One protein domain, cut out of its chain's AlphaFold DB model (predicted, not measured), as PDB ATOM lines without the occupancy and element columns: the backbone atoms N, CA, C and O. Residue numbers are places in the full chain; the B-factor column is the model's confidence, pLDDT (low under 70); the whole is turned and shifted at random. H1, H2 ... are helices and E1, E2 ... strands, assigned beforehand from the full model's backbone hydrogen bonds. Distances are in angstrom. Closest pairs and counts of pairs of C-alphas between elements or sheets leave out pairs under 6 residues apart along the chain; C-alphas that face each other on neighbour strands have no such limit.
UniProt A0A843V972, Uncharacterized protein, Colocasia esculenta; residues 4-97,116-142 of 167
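What this domain is: This is residues 4 to 97 and 116 to 142 of the 167 residues of an uncharacterized protein of Colocasia esculenta (UniProt A0A843V972). A short helix, H3, bridges two longer ones: one of its ends packs on H2 and the other on the long H5, which it crosses near H5's first residues. H1 fills part of the space between H2 and H5, the small hairpin E1 and E2 sits beside residues 120 to 127 of H5, and H4 meets residues 116 to 120 of H5 and lies towards one far end of the longest axis. Residues 50 to 55 stick out as a loop after H2. The printed part has 121 residues with five named helices and two named strands, in the order H1 H2 H3 E1 E2 H4 H5; the two-strand sheet is antiparallel and the class is mostly helix. The whole is compact, with a radius of gyration of the C-alphas of 15.6 A and spans of 52 by 37 by 29 A.

How they stand to each other: Start with H1, residues 14 to 22, and go on to H2, residues 33 to 49: they are close but not clearly touching, with His 22 and Ala 35 the closest C-alphas at 6.7 A, at a shallow tilt of 7 degrees, opposite ways. Next comes H3, residues 61 to 67, which touches H2 at a steep tilt of 56 degrees; the closest C-alphas are those of Ile 38 and Val 67, 5.7 A apart. E1, residues 75 to 77, and E2, residues 82 to 84, form an antiparallel hairpin, where you will find N 76 and O 83 at 2.9 A and N 83 and O 76 at 2.8 A, within hydrogen-bond range. Then look at H4, residues 86 to 95, and H5, residues 116 to 142: they touch at a steep tilt of 39 degrees, opposite ways, through residues 116 to 120 of H5 alone, closest at the C-alphas of Val 88 and Leu 119, 7.0 A. H5 also touches H3 with residues 117 to 125 alone, about perpendicular at 77 degrees; the C-alphas of Pro 61 and Gly 121 are the closest, 4.7 A. H1 and H5 are near each other, while H2 and H5 are apart. Every O i to N i+4 pair is within hydrogen-bond range in H1, H2, H3 and H4, and 22 of 23 are in H5.

Where its parts are: Find C-alpha 14 at (-43.842, -8.025, 47.494); from there H1 runs 12.0 A to C-alpha 22. H2 measures 24.1 A, H3 9.8 A, E1 6.7 A, E2 6.3 A and H4 13.9 A. H5 runs 39.8 A from C-alpha 116 at (-37.729, 8.895, 34.872) to C-alpha 142 at (-34.521, -12.450, 68.301).

The domain as a whole: The two C-alphas farthest apart are those of His 6 and Thr 97, 52.4 A. Residues 98 to 115 are not printed, and C-alphas 97 and 116 are 15.3 A apart across this cut. The link from H2 to H3 is long. Look for pLDDT under 70 in residues 4 to 12, 52 to 53, 80 to 81, 93 to 97 and 135 to 142; the mean of the printed part is 76.1.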
ATOM      1  N   LEU A   4     -39.629 -15.509  61.004       41.16
ATOM      2  CA  LEU A   4     -40.178 -15.508  59.632       41.16
ATOM      3  C   LEU A   4     -39.826 -16.753  58.830       41.16
ATOM      4  O   LEU A   4     -40.526 -17.012  57.869       41.16
ATOM      5  N   HIS A   5     -38.891 -17.600  59.274       40.75
ATOM      6  CA  HIS A   5     -38.862 -18.984  58.785       40.75
ATOM      7  C   HIS A   5     -40.100 -19.773  59.253       40.75
ATOM      8  O   HIS A   5     -40.307 -20.884  58.791       40.75
ATOM      9  N   HIS A   6     -40.896 -19.217  60.177       43.03
ATOM     10  CA  HIS A   6     -42.132 -19.799  60.697       43.03
ATOM     11  C   HIS A   6     -43.402 -19.086  60.171       43.03
ATOM     12  O   HIS A   6     -44.503 -19.571  60.417       43.03
ATOM     13  N   GLU A   7     -43.270 -17.950  59.463       52.59
ATOM     14  CA  GLU A   7     -44.398 -17.205  58.861       52.59
ATOM     15  C   GLU A   7     -44.359 -17.260  57.320       52.59
ATOM     16  O   GLU A   7     -45.389 -17.471  56.689       52.59
ATOM     17  N   PHE A   8     -43.168 -17.173  56.712       51.09
ATOM     18  CA  PHE A   8     -42.938 -17.384  55.283       51.09
ATOM     19  C   PHE A   8     -41.643 -18.194  55.122       51.09
ATOM     20  O   PHE A   8     -40.551 -17.640  55.148       51.09
ATOM     21  N   GLU A   9     -41.734 -19.515  54.955       58.38
ATOM     22  CA  GLU A   9     -40.605 -20.466  54.796       58.38
ATOM     23  C   GLU A   9     -39.735 -20.235  53.532       58.38
ATOM     24  O   GLU A   9     -39.015 -21.116  53.066       58.38
ATOM     25  N   ARG A  10     -39.819 -19.045  52.935       66.44
ATOM     26  CA  ARG A  10     -39.171 -18.610  51.701       66.44
ATOM     27  C   ARG A  10     -38.860 -17.117  51.774       66.44
ATOM     28  O   ARG A  10     -39.286 -16.430  52.701       66.44
ATOM     29  N   ALA A  11     -38.180 -16.585  50.756       63.66
ATOM     30  CA  ALA A  11     -38.169 -15.141  50.549       63.66
ATOM     31  C   ALA A  11     -39.634 -14.642  50.572       63.66
ATOM     32  O   ALA A  11     -40.453 -15.179  49.808       63.66
ATOM     33  N   PRO A  12     -39.998 -13.696  51.468       66.75
ATOM     34  CA  PRO A  12     -41.347 -13.116  51.486       66.75
ATOM     35  C   PRO A  12     -41.633 -12.544  50.103       66.75
ATOM     36  O   PRO A  12     -40.666 -12.304  49.400       66.75
ATOM     37  N   THR A  13     -42.886 -12.338  49.697       73.06
ATOM     38  CA  THR A  13     -43.312 -11.690  48.441       73.06
ATOM     39  C   THR A  13     -43.544 -10.192  48.624       73.06
ATOM     40  O   THR A  13     -43.772  -9.712  49.739       73.06
ATOM     41  N   PHE A  14     -43.532  -9.451  47.513       75.94
ATOM     42  CA  PHE A  14     -43.842  -8.025  47.494       75.94
ATOM     43  C   PHE A  14     -45.186  -7.746  48.186       75.94
ATOM     44  O   PHE A  14     -45.298  -6.854  49.027       75.94
ATOM     45  N   ARG A  15     -46.190  -8.583  47.891       77.50
ATOM     46  CA  ARG A  15     -47.534  -8.543  48.481       77.50
ATOM     47  C   ARG A  15     -47.508  -8.731  49.998       77.50
ATOM     48  O   ARG A  15     -48.200  -8.007  50.708       77.50
ATOM     49  N   GLU A  16     -46.714  -9.672  50.501       79.00
ATOM     50  CA  GLU A  16     -46.602  -9.966  51.938       79.00
ATOM     51  C   GLU A  16     -45.974  -8.795  52.706       79.00
ATOM     52  O   GLU A  16     -46.477  -8.394  53.757       79.00
ATOM     53  N   LEU A  17     -44.937  -8.174  52.143       76.75
ATOM     54  CA  LEU A  17     -44.292  -6.992  52.718       76.75
ATOM     55  C   LEU A  17     -45.184  -5.753  52.675       76.75
ATOM     56  O   LEU A  17     -45.288  -5.014  53.662       76.75
ATOM     57  N   PHE A  18     -45.877  -5.548  51.555       79.25
ATOM     58  CA  PHE A  18     -46.846  -4.470  51.430       79.25
ATOM     59  C   PHE A  18     -47.985  -4.630  52.445       79.25
ATOM     60  O   PHE A  18     -48.326  -3.680  53.145       79.25
ATOM     61  N   ASN A  19     -48.528  -5.839  52.596       81.25
ATOM     62  CA  ASN A  19     -49.571  -6.122  53.577       81.25
ATOM     63  C   ASN A  19     -49.081  -5.901  55.008       81.25
ATOM     64  O   ASN A  19     -49.803  -5.331  55.816       81.25
ATOM     65  N   ARG A  20     -47.843  -6.279  55.334       78.56
ATOM     66  CA  ARG A  20     -47.299  -6.063  56.680       78.56
ATOM     67  C   ARG A  20     -47.172  -4.582  57.055       78.56
ATOM     68  O   ARG A  20     -47.283  -4.247  58.232       78.56
ATOM     69  N   THR A  21     -46.935  -3.715  56.076       74.81
ATOM     70  CA  THR A  21     -46.797  -2.262  56.275       74.81
ATOM     71  C   THR A  21     -48.128  -1.513  56.154       74.81
ATOM     72  O   THR A  21     -48.296  -0.477  56.790       74.81
ATOM     73  N   HIS A  22     -49.097  -2.053  55.405       79.25
ATOM     74  CA  HIS A  22     -50.355  -1.370  55.079       79.25
ATOM     75  C   HIS A  22     -51.628  -2.077  55.541       79.25
ATOM     76  O   HIS A  22     -52.716  -1.571  55.270       79.25
ATOM     77  N   LYS A  23     -51.539  -3.206  56.245       82.12
ATOM     78  CA  LYS A  23     -52.662  -3.776  56.997       82.12
ATOM     79  C   LYS A  23     -52.559  -3.408  58.467       82.12
ATOM     80  O   LYS A  23     -51.472  -3.289  59.037       82.12
ATOM     81  N   ARG A  24     -53.714  -3.207  59.098       80.50
ATOM     82  CA  ARG A  24     -53.785  -2.977  60.542       80.50
ATOM     83  C   ARG A  24     -53.394  -4.261  61.269       80.50
ATOM     84  O   ARG A  24     -53.813  -5.354  60.906       80.50
ATOM     85  N   LYS A  25     -52.588  -4.140  62.325       76.25
ATOM     86  CA  LYS A  25     -52.196  -5.305  63.129       76.25
ATOM     87  C   LYS A  25     -53.440  -5.973  63.719       76.25
ATOM     88  O   LYS A  25     -54.227  -5.313  64.390       76.25
ATOM     89  N   GLY A  26     -53.575  -7.278  63.496       71.25
ATOM     90  CA  GLY A  26     -54.678  -8.079  64.030       71.25
ATOM     91  C   GLY A  26     -55.972  -8.033  63.214       71.25
ATOM     92  O   GLY A  26     -56.943  -8.658  63.631       71.25
ATOM     93  N   THR A  27     -56.005  -7.346  62.065       75.56
ATOM     94  CA  THR A  27     -57.122  -7.425  61.112       75.56
ATOM     95  C   THR A  27     -56.608  -7.610  59.686       75.56
ATOM     96  O   THR A  27     -55.442  -7.349  59.394       75.56
ATOM     97  N   ASP A  28     -57.476  -8.061  58.777       78.31
ATOM     98  CA  ASP A  28     -57.138  -8.141  57.347       78.31
ATOM     99  C   ASP A  28     -57.382  -6.810  56.604       78.31
ATOM    100  O   ASP A  28     -57.200  -6.707  55.391       78.31
ATOM    101  N   ASP A  29     -57.770  -5.763  57.338       83.62
ATOM    102  CA  ASP A  29     -58.123  -4.465  56.773       83.62
ATOM    103  C   ASP A  29     -56.899  -3.608  56.464       83.62
ATOM    104  O   ASP A  29     -55.988  -3.438  57.283       83.62
ATOM    105  N   TYR A  30     -56.936  -2.966  55.297       83.69
ATOM    106  CA  TYR A  30     -55.953  -1.962  54.920       83.69
ATOM    107  C   TYR A  30     -56.080  -0.694  55.773       83.69
ATOM    108  O   TYR A  30     -57.172  -0.263  56.152       83.69
ATOM    109  N   VAL A  31     -54.942  -0.055  56.044       82.31
ATOM    110  CA  VAL A  31     -54.867   1.218  56.772       82.31
ATOM    111  C   VAL A  31     -55.515   2.369  55.997       82.31
ATOM    112  O   VAL A  31     -55.965   3.332  56.617       82.31
ATOM    113  N   SER A  32     -55.601   2.256  54.667       83.44
ATOM    114  CA  SER A  32     -56.242   3.223  53.776       83.44
ATOM    115  C   SER A  32     -56.964   2.531  52.615       83.44
ATOM    116  O   SER A  32     -56.577   1.452  52.166       83.44
ATOM    117  N   GLU A  33     -58.010   3.179  52.099       84.31
ATOM    118  CA  GLU A  33     -58.713   2.726  50.891       84.31
ATOM    119  C   GLU A  33     -57.792   2.765  49.664       84.31
ATOM    120  O   GLU A  33     -57.790   1.836  48.864       84.31
ATOM    121  N   SER A  34     -56.922   3.778  49.575       82.69
ATOM    122  CA  SER A  34     -55.919   3.879  48.512       82.69
ATOM    123  C   SER A  34     -54.962   2.688  48.491       82.69
ATOM    124  O   SER A  34     -54.665   2.186  47.412       82.69
ATOM    125  N   ALA A  35     -54.517   2.192  49.654       82.44
ATOM    126  CA  ALA A  35     -53.675   1.000  49.717       82.44
ATOM    127  C   ALA A  35     -54.404  -0.222  49.143       82.44
ATOM    128  O   ALA A  35     -53.824  -0.951  48.344       82.44
ATOM    129  N   ARG A  36     -55.688  -0.402  49.479       86.88
ATOM    130  CA  ARG A  36     -56.511  -1.482  48.917       86.88
ATOM    131  C   ARG A  36     -56.609  -1.376  47.391       86.88
ATOM    132  O   ARG A  36     -56.278  -2.331  46.697       86.88
ATOM    133  N   THR A  37     -56.985  -0.208  46.866       87.56
ATOM    134  CA  THR A  37     -57.146   0.003  45.417       87.56
ATOM    135  C   THR A  37     -55.846  -0.219  44.642       87.56
ATOM    136  O   THR A  37     -55.868  -0.820  43.568       87.56
ATOM    137  N   ILE A  38     -54.711   0.245  45.173       86.88
ATOM    138  CA  ILE A  38     -53.393   0.074  44.545       86.88
ATOM    139  C   ILE A  38     -53.042  -1.413  44.445       86.88
ATOM    140  O   ILE A  38     -52.632  -1.878  43.385       86.88
ATOM    141  N   VAL A  39     -53.254  -2.172  45.523       86.62
ATOM    142  CA  VAL A  39     -52.994  -3.617  45.572       86.62
ATOM    143  C   VAL A  39     -53.849  -4.383  44.571       86.62
ATOM    144  O   VAL A  39     -53.294  -5.162  43.798       86.62
ATOM    145  N   GLU A  40     -55.158  -4.140  44.568       89.06
ATOM    146  CA  GLU A  40     -56.107  -4.810  43.671       89.06
ATOM    147  C   GLU A  40     -55.812  -4.493  42.200       89.06
ATOM    148  O   GLU A  40     -55.847  -5.378  41.344       89.06
ATOM    149  N   THR A  41     -55.477  -3.235  41.903       89.88
ATOM    150  CA  THR A  41     -55.125  -2.819  40.540       89.88
ATOM    151  C   THR A  41     -53.807  -3.449  40.106       89.88
ATOM    152  O   THR A  41     -53.732  -3.956  38.992       89.88
ATOM    153  N   TYR A  42     -52.800  -3.481  40.985       89.06
ATOM    154  CA  TYR A  42     -51.519  -4.132  40.715       89.06
ATOM    155  C   TYR A  42     -51.691  -5.620  40.397       89.06
ATOM    156  O   TYR A  42     -51.175  -6.072  39.383       89.06
ATOM    157  N   ASP A  43     -52.443  -6.370  41.216       86.69
ATOM    158  CA  ASP A  43     -52.666  -7.808  40.987       86.69
ATOM    159  C   ASP A  43     -53.335  -8.062  39.637       86.69
ATOM    160  O   ASP A  43     -52.901  -8.932  38.881       86.69
ATOM    161  N   ARG A  44     -54.355  -7.262  39.303       88.88
ATOM    162  CA  ARG A  44     -55.025  -7.360  38.007       88.88
ATOM    163  C   ARG A  44     -54.067  -7.047  36.859       88.88
ATOM    164  O   ARG A  44     -53.985  -7.819  35.914       88.88
ATOM    165  N   THR A  45     -53.306  -5.957  36.949       89.19
ATOM    166  CA  THR A  45     -52.366  -5.573  35.888       89.19
ATOM    167  C   THR A  45     -51.224  -6.575  35.739       89.19
ATOM    168  O   THR A  45     -50.810  -6.847  34.617       89.19
ATOM    169  N   MET A  46     -50.739  -7.172  36.828       86.75
ATOM    170  CA  MET A  46     -49.747  -8.248  36.775       86.75
ATOM    171  C   MET A  46     -50.310  -9.506  36.109       86.75
ATOM    172  O   MET A  46     -49.626 -10.100  35.277       86.75
ATOM    173  N   ALA A  47     -51.552  -9.885  36.424       85.12
ATOM    174  CA  ALA A  47     -52.229 -11.009  35.777       85.12
ATOM    175  C   ALA A  47     -52.454 -10.770  34.272       85.12
ATOM    176  O   ALA A  47     -52.274 -11.689  33.477       85.12
ATOM    177  N   ASP A  48     -52.782  -9.536  33.875       85.69
ATOM    178  CA  ASP A  48     -52.970  -9.163  32.469       85.69
ATOM    179  C   ASP A  48     -51.634  -9.085  31.700       85.69
ATOM    180  O   ASP A  48     -51.550  -9.497  30.543       85.69
ATOM    181  N   ARG A  49     -50.577  -8.542  32.328       83.44
ATOM    182  CA  ARG A  49     -49.258  -8.308  31.703       83.44
ATOM    183  C   ARG A  49     -48.437  -9.588  31.577       83.44
ATOM    184  O   ARG A  49     -47.685  -9.741  30.617       83.44
ATOM    185  N   TYR A  50     -48.586 -10.503  32.527       83.06
ATOM    186  CA  TYR A  50     -47.878 -11.773  32.553       83.06
ATOM    187  C   TYR A  50     -48.882 -12.913  32.407       83.06
ATOM    188  O   TYR A  50     -49.402 -13.429  33.397       83.06
ATOM    189  N   ALA A  51     -49.135 -13.296  31.153       70.81
ATOM    190  CA  ALA A  51     -49.994 -14.424  30.810       70.81
ATOM    191  C   ALA A  51     -49.518 -15.731  31.468       70.81
ATOM    192  O   ALA A  51     -48.328 -15.907  31.758       70.81
ATOM    193  N   GLU A  52     -50.454 -16.662  31.654       64.75
ATOM    194  CA  GLU A  52     -50.221 -17.970  32.267       64.75
ATOM    195  C   GLU A  52     -49.048 -18.697  31.578       64.75
ATOM    196  O   GLU A  52     -49.085 -18.988  30.384       64.75
ATOM    197  N   GLY A  53     -47.960 -18.927  32.325       65.25
ATOM    198  CA  GLY A  53     -46.721 -19.541  31.824       65.25
ATOM    199  C   GLY A  53     -45.527 -18.592  31.668       65.25
ATOM    200  O   GLY A  53     -44.407 -19.069  31.482       65.25
ATOM    201  N   THR A  54     -45.716 -17.275  31.804       72.62
ATOM    202  CA  THR A  54     -44.594 -16.324  31.885       72.62
ATOM    203  C   THR A  54     -44.142 -16.193  33.339       72.62
ATOM    204  O   THR A  54     -44.989 -15.975  34.207       72.62
ATOM    205  N   PRO A  55     -42.837 -16.308  33.649       71.69
ATOM    206  CA  PRO A  55     -42.361 -16.075  35.006       71.69
ATOM    207  C   PRO A  55     -42.663 -14.628  35.406       71.69
ATOM    208  O   PRO A  55     -42.088 -13.688  34.857       71.69
ATOM    209  N   GLN A  56     -43.586 -14.457  36.352       74.62
ATOM    210  CA  GLN A  56     -43.884 -13.149  36.918       74.62
ATOM    211  C   GLN A  56     -42.692 -12.676  37.752       74.62
ATOM    212  O   GLN A  56     -42.198 -13.436  38.596       74.62
ATOM    213  N   PRO A  57     -42.212 -11.437  37.546       76.75
ATOM    214  CA  PRO A  57     -41.215 -10.880  38.425       76.75
ATOM    215  C   PRO A  57     -41.830 -10.687  39.802       76.75
ATOM    216  O   PRO A  57     -43.025 -10.457  39.983       76.75
ATOM    217  N   TYR A  58     -40.955 -10.744  40.785       74.12
ATOM    218  CA  TYR A  58     -41.311 -10.576  42.175       74.12
ATOM    219  C   TYR A  58     -41.975  -9.207  42.470       74.12
ATOM    220  O   TYR A  58     -42.894  -9.108  43.281       74.12
ATOM    221  N   LEU A  59     -41.498  -8.158  41.796       81.69
ATOM    222  CA  LEU A  59     -42.062  -6.812  41.735       81.69
ATOM    223  C   LEU A  59     -41.813  -6.301  40.314       81.69
ATOM    224  O   LEU A  59     -40.662  -6.303  39.874       81.69
ATOM    225  N   ASP A  60     -42.857  -5.863  39.615       86.44
ATOM    226  CA  ASP A  60     -42.732  -5.062  38.398       86.44
ATOM    227  C   ASP A  60     -42.835  -3.578  38.799       86.44
ATOM    228  O   ASP A  60     -43.923  -3.089  39.122       86.44
ATOM    229  N   PRO A  61     -41.706  -2.852  38.846       83.50
ATOM    230  CA  PRO A  61     -41.704  -1.468  39.284       83.50
ATOM    231  C   PRO A  61     -42.387  -0.528  38.293       83.50
ATOM    232  O   PRO A  61     -42.870   0.511  38.724       83.50
ATOM    233  N   GLU A  62     -42.465  -0.867  37.004       84.62
ATOM    234  CA  GLU A  62     -43.209  -0.040  36.050       84.62
ATOM    235  C   GLU A  62     -44.700  -0.129  36.338       84.62
ATOM    236  O   GLU A  62     -45.369   0.890  36.508       84.62
ATOM    237  N   VAL A  63     -45.203  -1.359  36.494       87.94
ATOM    238  CA  VAL A  63     -46.598  -1.580  36.881       87.94
ATOM    239  C   VAL A  63     -46.876  -0.912  38.222       87.94
ATOM    240  O   VAL A  63     -47.909  -0.264  38.365       87.94
ATOM    241  N   TRP A  64     -45.952  -1.004  39.185       87.19
ATOM    242  CA  TRP A  64     -46.107  -0.354  40.487       87.19
ATOM    243  C   TRP A  64     -46.196   1.170  40.388       87.19
ATOM    244  O   TRP A  64     -47.105   1.763  40.966       87.19
ATOM    245  N   VAL A  65     -45.284   1.815  39.654       85.75
ATOM    246  CA  VAL A  65     -45.303   3.272  39.453       85.75
ATOM    247  C   VAL A  65     -46.621   3.702  38.814       85.75
ATOM    248  O   VAL A  65     -47.199   4.706  39.230       85.75
ATOM    249  N   ASP A  66     -47.138   2.920  37.873       86.50
ATOM    250  CA  ASP A  66     -48.370   3.233  37.157       86.50
ATOM    251  C   ASP A  66     -49.603   3.147  38.053       86.50
ATOM    252  O   ASP A  66     -50.389   4.097  38.129       86.50
ATOM    253  N   VAL A  67     -49.750   2.050  38.800       87.62
ATOM    254  CA  VAL A  67     -50.889   1.866  39.713       87.62
ATOM    255  C   VAL A  67     -50.809   2.773  40.940       87.62
ATOM    256  O   VAL A  67     -51.842   3.211  41.447       87.62
ATOM    257  N   ALA A  68     -49.599   3.123  41.387       82.19
ATOM    258  CA  ALA A  68     -49.373   4.104  42.448       82.19
ATOM    259  C   ALA A  68     -49.695   5.546  42.001       82.19
ATOM    260  O   ALA A  68     -49.679   6.468  42.822       82.19
ATOM    261  N   GLY A  69     -50.032   5.750  40.721       78.44
ATOM    262  CA  GLY A  69     -50.439   7.036  40.163       78.44
ATOM    263  C   GLY A  69     -49.277   7.925  39.726       78.44
ATOM    264  O   GLY A  69     -49.471   9.140  39.611       78.44
ATOM    265  N   GLY A  70     -48.102   7.335  39.494       78.88
ATOM    266  CA  GLY A  70     -46.872   8.010  39.099       78.88
ATOM    267  C   GLY A  70     -46.287   8.914  40.191       78.88
ATOM    268  O   GLY A  70     -46.813   8.989  41.306       78.88
ATOM    269  N   PRO A  71     -45.197   9.640  39.890       72.38
ATOM    270  CA  PRO A  71     -44.661  10.658  40.787       72.38
ATOM    271  C   PRO A  71     -45.658  11.819  40.936       72.38
ATOM    272  O   PRO A  71     -45.740  12.726  40.107       72.38
ATOM    273  N   ARG A  72     -46.423  11.823  42.030       73.31
ATOM    274  CA  ARG A  72     -47.372  12.882  42.392       73.31
ATOM    275  C   ARG A  72     -46.719  13.864  43.347       73.31
ATOM    276  O   ARG A  72     -46.343  13.494  44.453       73.31
ATOM    277  N   LYS A  73     -46.603  15.137  42.946       77.25
ATOM    278  CA  LYS A  73     -45.887  16.177  43.721       77.25
ATOM    279  C   LYS A  73     -44.483  15.711  44.151       77.25
ATOM    280  O   LYS A  73     -44.068  15.945  45.282       77.25
ATOM    281  N   GLY A  74     -43.794  15.002  43.257       75.94
ATOM    282  CA  GLY A  74     -42.480  14.431  43.530       75.94
ATOM    283  C   GLY A  74     -42.496  13.218  44.457       75.94
ATOM    284  O   GLY A  74     -41.438  12.860  44.948       75.94
ATOM    285  N   ARG A  75     -43.634  12.557  44.699       79.06
ATOM    286  CA  ARG A  75     -43.709  11.373  45.565       79.06
ATOM    287  C   ARG A  75     -44.429  10.203  44.907       79.06
ATOM    288  O   ARG A  75     -45.424  10.411  44.217       79.06
ATOM    289  N   VAL A  76     -43.966   8.984  45.161       82.25
ATOM    290  CA  VAL A  76     -44.615   7.737  44.721       82.25
ATOM    291  C   VAL A  76     -45.069   6.951  45.944       82.25
ATOM    292  O   VAL A  76     -44.378   6.922  46.959       82.25
ATOM    293  N   TYR A  77     -46.253   6.341  45.884       82.00
ATOM    294  CA  TYR A  77     -46.734   5.510  46.985       82.00
ATOM    295  C   TYR A  77     -45.891   4.230  47.086       82.00
ATOM    296  O   TYR A  77     -45.745   3.499  46.106       82.00
ATOM    297  N   SER A  78     -45.314   3.971  48.258       77.75
ATOM    298  CA  SER A  78     -44.405   2.844  48.490       77.75
ATOM    299  C   SER A  78     -44.668   2.217  49.859       77.75
ATOM    300  O   SER A  78     -45.821   2.125  50.265       77.75
ATOM    301  N   PHE A  79     -43.643   1.723  50.548       72.62
ATOM    302  CA  PHE A  79     -43.796   0.914  51.750       72.62
ATOM    303  C   PHE A  79     -43.742   1.740  53.026       72.62
ATOM    304  O   PHE A  79     -42.690   2.270  53.362       72.62
ATOM    305  N   GLY A  80     -44.860   1.837  53.750       64.75
ATOM    306  CA  GLY A  80     -44.935   2.551  55.031       64.75
ATOM    307  C   GLY A  80     -44.898   4.078  54.897       64.75
ATOM    308  O   GLY A  80     -45.637   4.753  55.605       64.75
ATOM    309  N   ASP A  81     -44.140   4.597  53.929       66.69
ATOM    310  CA  ASP A  81     -44.033   6.001  53.552       66.69
ATOM    311  C   ASP A  81     -44.023   6.165  52.023       66.69
ATOM    312  O   ASP A  81     -43.760   5.228  51.263       66.69
ATOM    313  N   SER A  82     -44.343   7.371  51.550       74.44
ATOM    314  CA  SER A  82     -44.229   7.732  50.135       74.44
ATOM    315  C   SER A  82     -42.768   8.007  49.765       74.44
ATOM    316  O   SER A  82     -42.150   8.867  50.393       74.44
ATOM    317  N   LEU A  83     -42.253   7.354  48.724       81.19
ATOM    318  CA  LEU A  83     -40.912   7.567  48.187       81.19
ATOM    319  C   LEU A  83     -40.782   8.988  47.634       81.19
ATOM    320  O   LEU A  83     -41.550   9.370  46.749       81.19
ATOM    321  N   ASP A  84     -39.820   9.764  48.133       82.31
ATOM    322  CA  ASP A  84     -39.505  11.089  47.596       82.31
ATOM    323  C   ASP A  84     -38.644  10.961  46.335       82.31
ATOM    324  O   ASP A  84     -37.477  10.585  46.370       82.31
ATOM    325  N   THR A  85     -39.250  11.277  45.200       82.62
ATOM    326  CA  THR A  85     -38.636  11.248  43.870       82.62
ATOM    327  C   THR A  85     -38.066  12.602  43.460       82.62
ATOM    328  O   THR A  85     -37.491  12.709  42.381       82.62
ATOM    329  N   THR A  86     -38.179  13.649  44.289       82.56
ATOM    330  CA  THR A  86     -37.573  14.958  43.994       82.56
ATOM    331  C   THR A  86     -36.076  14.906  43.656       82.56
ATOM    332  O   THR A  86     -35.713  15.574  42.688       82.56
ATOM    333  N   PRO A  87     -35.199  14.116  44.317       80.50
ATOM    334  CA  PRO A  87     -33.797  14.017  43.905       80.50
ATOM    335  C   PRO A  87     -33.638  13.364  42.526       80.50
ATOM    336  O   PRO A  87     -32.829  13.829  41.727       80.50
ATOM    337  N   VAL A  88     -34.450  12.350  42.209       79.75
ATOM    338  CA  VAL A  88     -34.453  11.678  40.898       79.75
ATOM    339  C   VAL A  88     -34.910  12.645  39.804       79.75
ATOM    340  O   VAL A  88     -34.242  12.814  38.787       79.75
ATOM    341  N   LEU A  89     -36.012  13.359  40.047       77.94
ATOM    342  CA  LEU A  89     -36.551  14.365  39.134       77.94
ATOM    343  C   LEU A  89     -35.605  15.562  38.964       77.94
ATOM    344  O   LEU A  89     -35.470  16.082  37.860       77.94
ATOM    345  N   SER A  90     -34.930  15.991  40.033       78.00
ATOM    346  CA  SER A  90     -33.939  17.072  39.993       78.00
ATOM    347  C   SER A  90     -32.672  16.649  39.256       78.00
ATOM    348  O   SER A  90     -32.110  17.451  38.510       78.00
ATOM    349  N   SER A  91     -32.220  15.407  39.447       76.12
ATOM    350  CA  SER A  91     -31.078  14.839  38.727       76.12
ATOM    351  C   SER A  91     -31.372  14.787  37.231       76.12
ATOM    352  O   SER A  91     -30.576  15.297  36.446       76.12
ATOM    353  N   TYR A  92     -32.566  14.320  36.851       71.88
ATOM    354  CA  TYR A  92     -33.038  14.352  35.469       71.88
ATOM    355  C   TYR A  92     -33.122  15.782  34.909       71.88
ATOM    356  O   TYR A  92     -32.577  16.075  33.852       71.88
ATOM    357  N   ALA A  93     -33.746  16.721  35.626       69.25
ATOM    358  CA  ALA A  93     -33.831  18.115  35.179       69.25
ATOM    359  C   ALA A  93     -32.450  18.781  35.012       69.25
ATOM    360  O   ALA A  93     -32.317  19.729  34.241       69.25
ATOM    361  N   SER A  94     -31.433  18.284  35.723       65.75
ATOM    362  CA  SER A  94     -30.048  18.753  35.619       65.75
ATOM    363  C   SER A  94     -29.263  18.047  34.509       65.75
ATOM    364  O   SER A  94     -28.394  18.666  33.897       65.75
ATOM    365  N   SER A  95     -29.542  16.766  34.237       63.03
ATOM    366  CA  SER A  95     -28.908  16.000  33.154       63.03
ATOM    367  C   SER A  95     -29.471  16.373  31.783       63.03
ATOM    368  O   SER A  95     -28.727  16.406  30.800       63.03
ATOM    369  N   VAL A  96     -30.746  16.769  31.717       60.47
ATOM    370  CA  VAL A  96     -31.331  17.440  30.554       60.47
ATOM    371  C   VAL A  96     -30.811  18.873  30.512       60.47
ATOM    372  O   VAL A  96     -31.471  19.830  30.905       60.47
ATOM    373  N   THR A  97     -29.589  19.036  30.016       46.97
ATOM    374  CA  THR A  97     -29.098  20.353  29.612       46.97
ATOM    375  C   THR A  97     -30.032  20.860  28.507       46.97
ATOM    376  O   THR A  97     -30.162  20.173  27.491       46.97
ATOM    377  N   ILE A 116     -37.339   8.555  33.493       79.88
ATOM    378  CA  ILE A 116     -37.729   8.895  34.872       79.88
ATOM    379  C   ILE A 116     -38.439   7.721  35.557       79.88
ATOM    380  O   ILE A 116     -38.142   7.414  36.712       79.88
ATOM    381  N   ARG A 117     -39.370   7.050  34.868       81.50
ATOM    382  CA  ARG A 117     -40.051   5.853  35.388       81.50
ATOM    383  C   ARG A 117     -39.067   4.734  35.693       81.50
ATOM    384  O   ARG A 117     -39.173   4.120  36.751       81.50
ATOM    385  N   THR A 118     -38.089   4.523  34.815       84.25
ATOM    386  CA  THR A 118     -37.028   3.533  35.008       84.25
ATOM    387  C   THR A 118     -36.230   3.841  36.271       84.25
ATOM    388  O   THR A 118     -36.109   2.965  37.124       84.25
ATOM    389  N   LEU A 119     -35.772   5.087  36.443       85.38
ATOM    390  CA  LEU A 119     -35.011   5.527  37.621       85.38
ATOM    391  C   LEU A 119     -35.804   5.365  38.925       85.38
ATOM    392  O   LEU A 119     -35.297   4.819  39.903       85.38
ATOM    393  N   ILE A 120     -37.073   5.786  38.933       85.31
ATOM    394  CA  ILE A 120     -37.977   5.568  40.073       85.31
ATOM    395  C   ILE A 120     -38.144   4.068  40.338       85.31
ATOM    396  O   ILE A 120     -38.176   3.636  41.489       85.31
ATOM    397  N   GLY A 121     -38.234   3.262  39.283       84.38
ATOM    398  CA  GLY A 121     -38.334   1.819  39.395       84.38
ATOM    399  C   GLY A 121     -37.093   1.166  40.005       84.38
ATOM    400  O   GLY A 121     -37.229   0.231  40.794       84.38
ATOM    401  N   GLU A 122     -35.894   1.660  39.696       85.12
ATOM    402  CA  GLU A 122     -34.647   1.199  40.320       85.12
ATOM    403  C   GLU A 122     -34.611   1.528  41.813       85.12
ATOM    404  O   GLU A 122     -34.262   0.676  42.635       85.12
ATOM    405  N   GLU A 123     -35.033   2.741  42.164       85.38
ATOM    406  CA  GLU A 123     -35.117   3.195  43.549       85.38
ATOM    407  C   GLU A 123     -36.119   2.343  44.340       85.38
ATOM    408  O   GLU A 123     -35.816   1.873  45.436       85.38
ATOM    409  N   LEU A 124     -37.284   2.042  43.753       83.44
ATOM    410  CA  LEU A 124     -38.275   1.145  44.350       83.44
ATOM    411  C   LEU A 124     -37.716  -0.264  44.583       83.44
ATOM    412  O   LEU A 124     -37.944  -0.831  45.652       83.44
ATOM    413  N   ARG A 125     -36.971  -0.827  43.620       83.00
ATOM    414  CA  ARG A 125     -36.313  -2.140  43.777       83.00
ATOM    415  C   ARG A 125     -35.279  -2.122  44.901       83.00
ATOM    416  O   ARG A 125     -35.225  -3.060  45.693       83.00
ATOM    417  N   THR A 126     -34.488  -1.057  44.988       83.44
ATOM    418  CA  THR A 126     -33.458  -0.896  46.023       83.44
ATOM    419  C   THR A 126     -34.091  -0.757  47.403       83.44
ATOM    420  O   THR A 126     -33.749  -1.503  48.319       83.44
ATOM    421  N   HIS A 127     -35.074   0.133  47.543       81.00
ATOM    422  CA  HIS A 127     -35.800   0.344  48.792       81.00
ATOM    423  C   HIS A 127     -36.504  -0.935  49.260       81.00
ATOM    424  O   HIS A 127     -36.473  -1.287  50.441       81.00
ATOM    425  N   PHE A 128     -37.087  -1.673  48.313       77.88
ATOM    426  CA  PHE A 128     -37.650  -2.988  48.564       77.88
ATOM    427  C   PHE A 128     -36.600  -3.974  49.114       77.88
ATOM    428  O   PHE A 128     -36.846  -4.620  50.134       77.88
ATOM    429  N   GLY A 129     -35.418  -4.047  48.492       75.56
ATOM    430  CA  GLY A 129     -34.305  -4.880  48.958       75.56
ATOM    431  C   GLY A 129     -33.869  -4.543  50.386       75.56
ATOM    432  O   GLY A 129     -33.779  -5.435  51.228       75.56
ATOM    433  N   VAL A 130     -33.711  -3.253  50.699       78.88
ATOM    434  CA  VAL A 130     -33.345  -2.786  52.047       78.88
ATOM    435  C   VAL A 130     -34.385  -3.203  53.088       78.88
ATOM    436  O   VAL A 130     -34.021  -3.669  54.166       78.88
ATOM    437  N   MET A 131     -35.682  -3.091  52.788       76.31
ATOM    438  CA  MET A 131     -36.716  -3.543  53.724       76.31
ATOM    439  C   MET A 131     -36.708  -5.057  53.943       76.31
ATOM    440  O   MET A 131     -36.944  -5.506  55.065       76.31
ATOM    441  N   VAL A 132     -36.451  -5.851  52.897       74.06
ATOM    442  CA  VAL A 132     -36.297  -7.308  53.035       74.06
ATOM    443  C   VAL A 132     -35.133  -7.617  53.968       74.06
ATOM    444  O   VAL A 132     -35.293  -8.406  54.896       74.06
ATOM    445  N   GLU A 133     -33.987  -6.965  53.780       74.38
ATOM    446  CA  GLU A 133     -32.811  -7.152  54.633       74.38
ATOM    447  C   GLU A 133     -33.057  -6.712  56.075       74.38
ATOM    448  O   GLU A 133     -32.698  -7.434  57.008       74.38
ATOM    449  N   GLN A 134     -33.713  -5.569  56.287       71.94
ATOM    450  CA  GLN A 134     -34.101  -5.108  57.620       71.94
ATOM    451  C   GLN A 134     -35.074  -6.077  58.288       71.94
ATOM    452  O   GLN A 134     -34.927  -6.369  59.472       71.94
ATOM    453  N   LEU A 135     -36.041  -6.616  57.543       67.62
ATOM    454  CA  LEU A 135     -36.988  -7.594  58.060       67.62
ATOM    455  C   LEU A 135     -36.281  -8.907  58.421       67.62
ATOM    456  O   LEU A 135     -36.522  -9.449  59.500       67.62
ATOM    457  N   ILE A 136     -35.374  -9.382  57.562       66.56
ATOM    458  CA  ILE A 136     -34.523 -10.546  57.830       66.56
ATOM    459  C   ILE A 136     -33.687 -10.313  59.092       66.56
ATOM    460  O   ILE A 136     -33.680 -11.155  59.991       66.56
ATOM    461  N   SER A 137     -33.050  -9.150  59.195       68.06
ATOM    462  CA  SER A 137     -32.200  -8.766  60.323       68.06
ATOM    463  C   SER A 137     -32.991  -8.641  61.628       68.06
ATOM    464  O   SER A 137     -32.582  -9.188  62.649       68.06
ATOM    465  N   ALA A 138     -34.163  -7.999  61.606       64.25
ATOM    466  CA  ALA A 138     -35.012  -7.789  62.780       64.25
ATOM    467  C   ALA A 138     -35.465  -9.105  63.426       64.25
ATOM    468  O   ALA A 138     -35.599  -9.189  64.644       64.25
ATOM    469  N   MET A 139     -35.671 -10.151  62.628       58.25
ATOM    470  CA  MET A 139     -36.063 -11.463  63.150       58.25
ATOM    471  C   MET A 139     -34.901 -12.448  63.325       58.25
ATOM    472  O   MET A 139     -35.040 -13.388  64.108       58.25
ATOM    473  N   GLN A 140     -33.731 -12.203  62.724       60.41
ATOM    474  CA  GLN A 140     -32.466 -12.802  63.176       60.41
ATOM    475  C   GLN A 140     -32.007 -12.232  64.532       60.41
ATOM    476  O   GLN A 140     -31.428 -12.960  65.337       60.41
ATOM    477  N   GLY A 141     -32.375 -10.985  64.840       49.31
ATOM    478  CA  GLY A 141     -32.117 -10.305  66.113       49.31
ATOM    479  C   GLY A 141     -32.882 -10.841  67.332       49.31
ATOM    480  O   GLY A 141     -32.572 -10.450  68.452       49.31
ATOM    481  N   VAL A 142     -33.817 -11.789  67.172       49.31
ATOM    482  CA  VAL A 142     -34.521 -12.450  68.301       49.31
ATOM    483  C   VAL A 142     -33.689 -13.604  68.911       49.31
ATOM    484  O   VAL A 142     -34.173 -14.382  69.726       49.31
TER     485      VAL A 142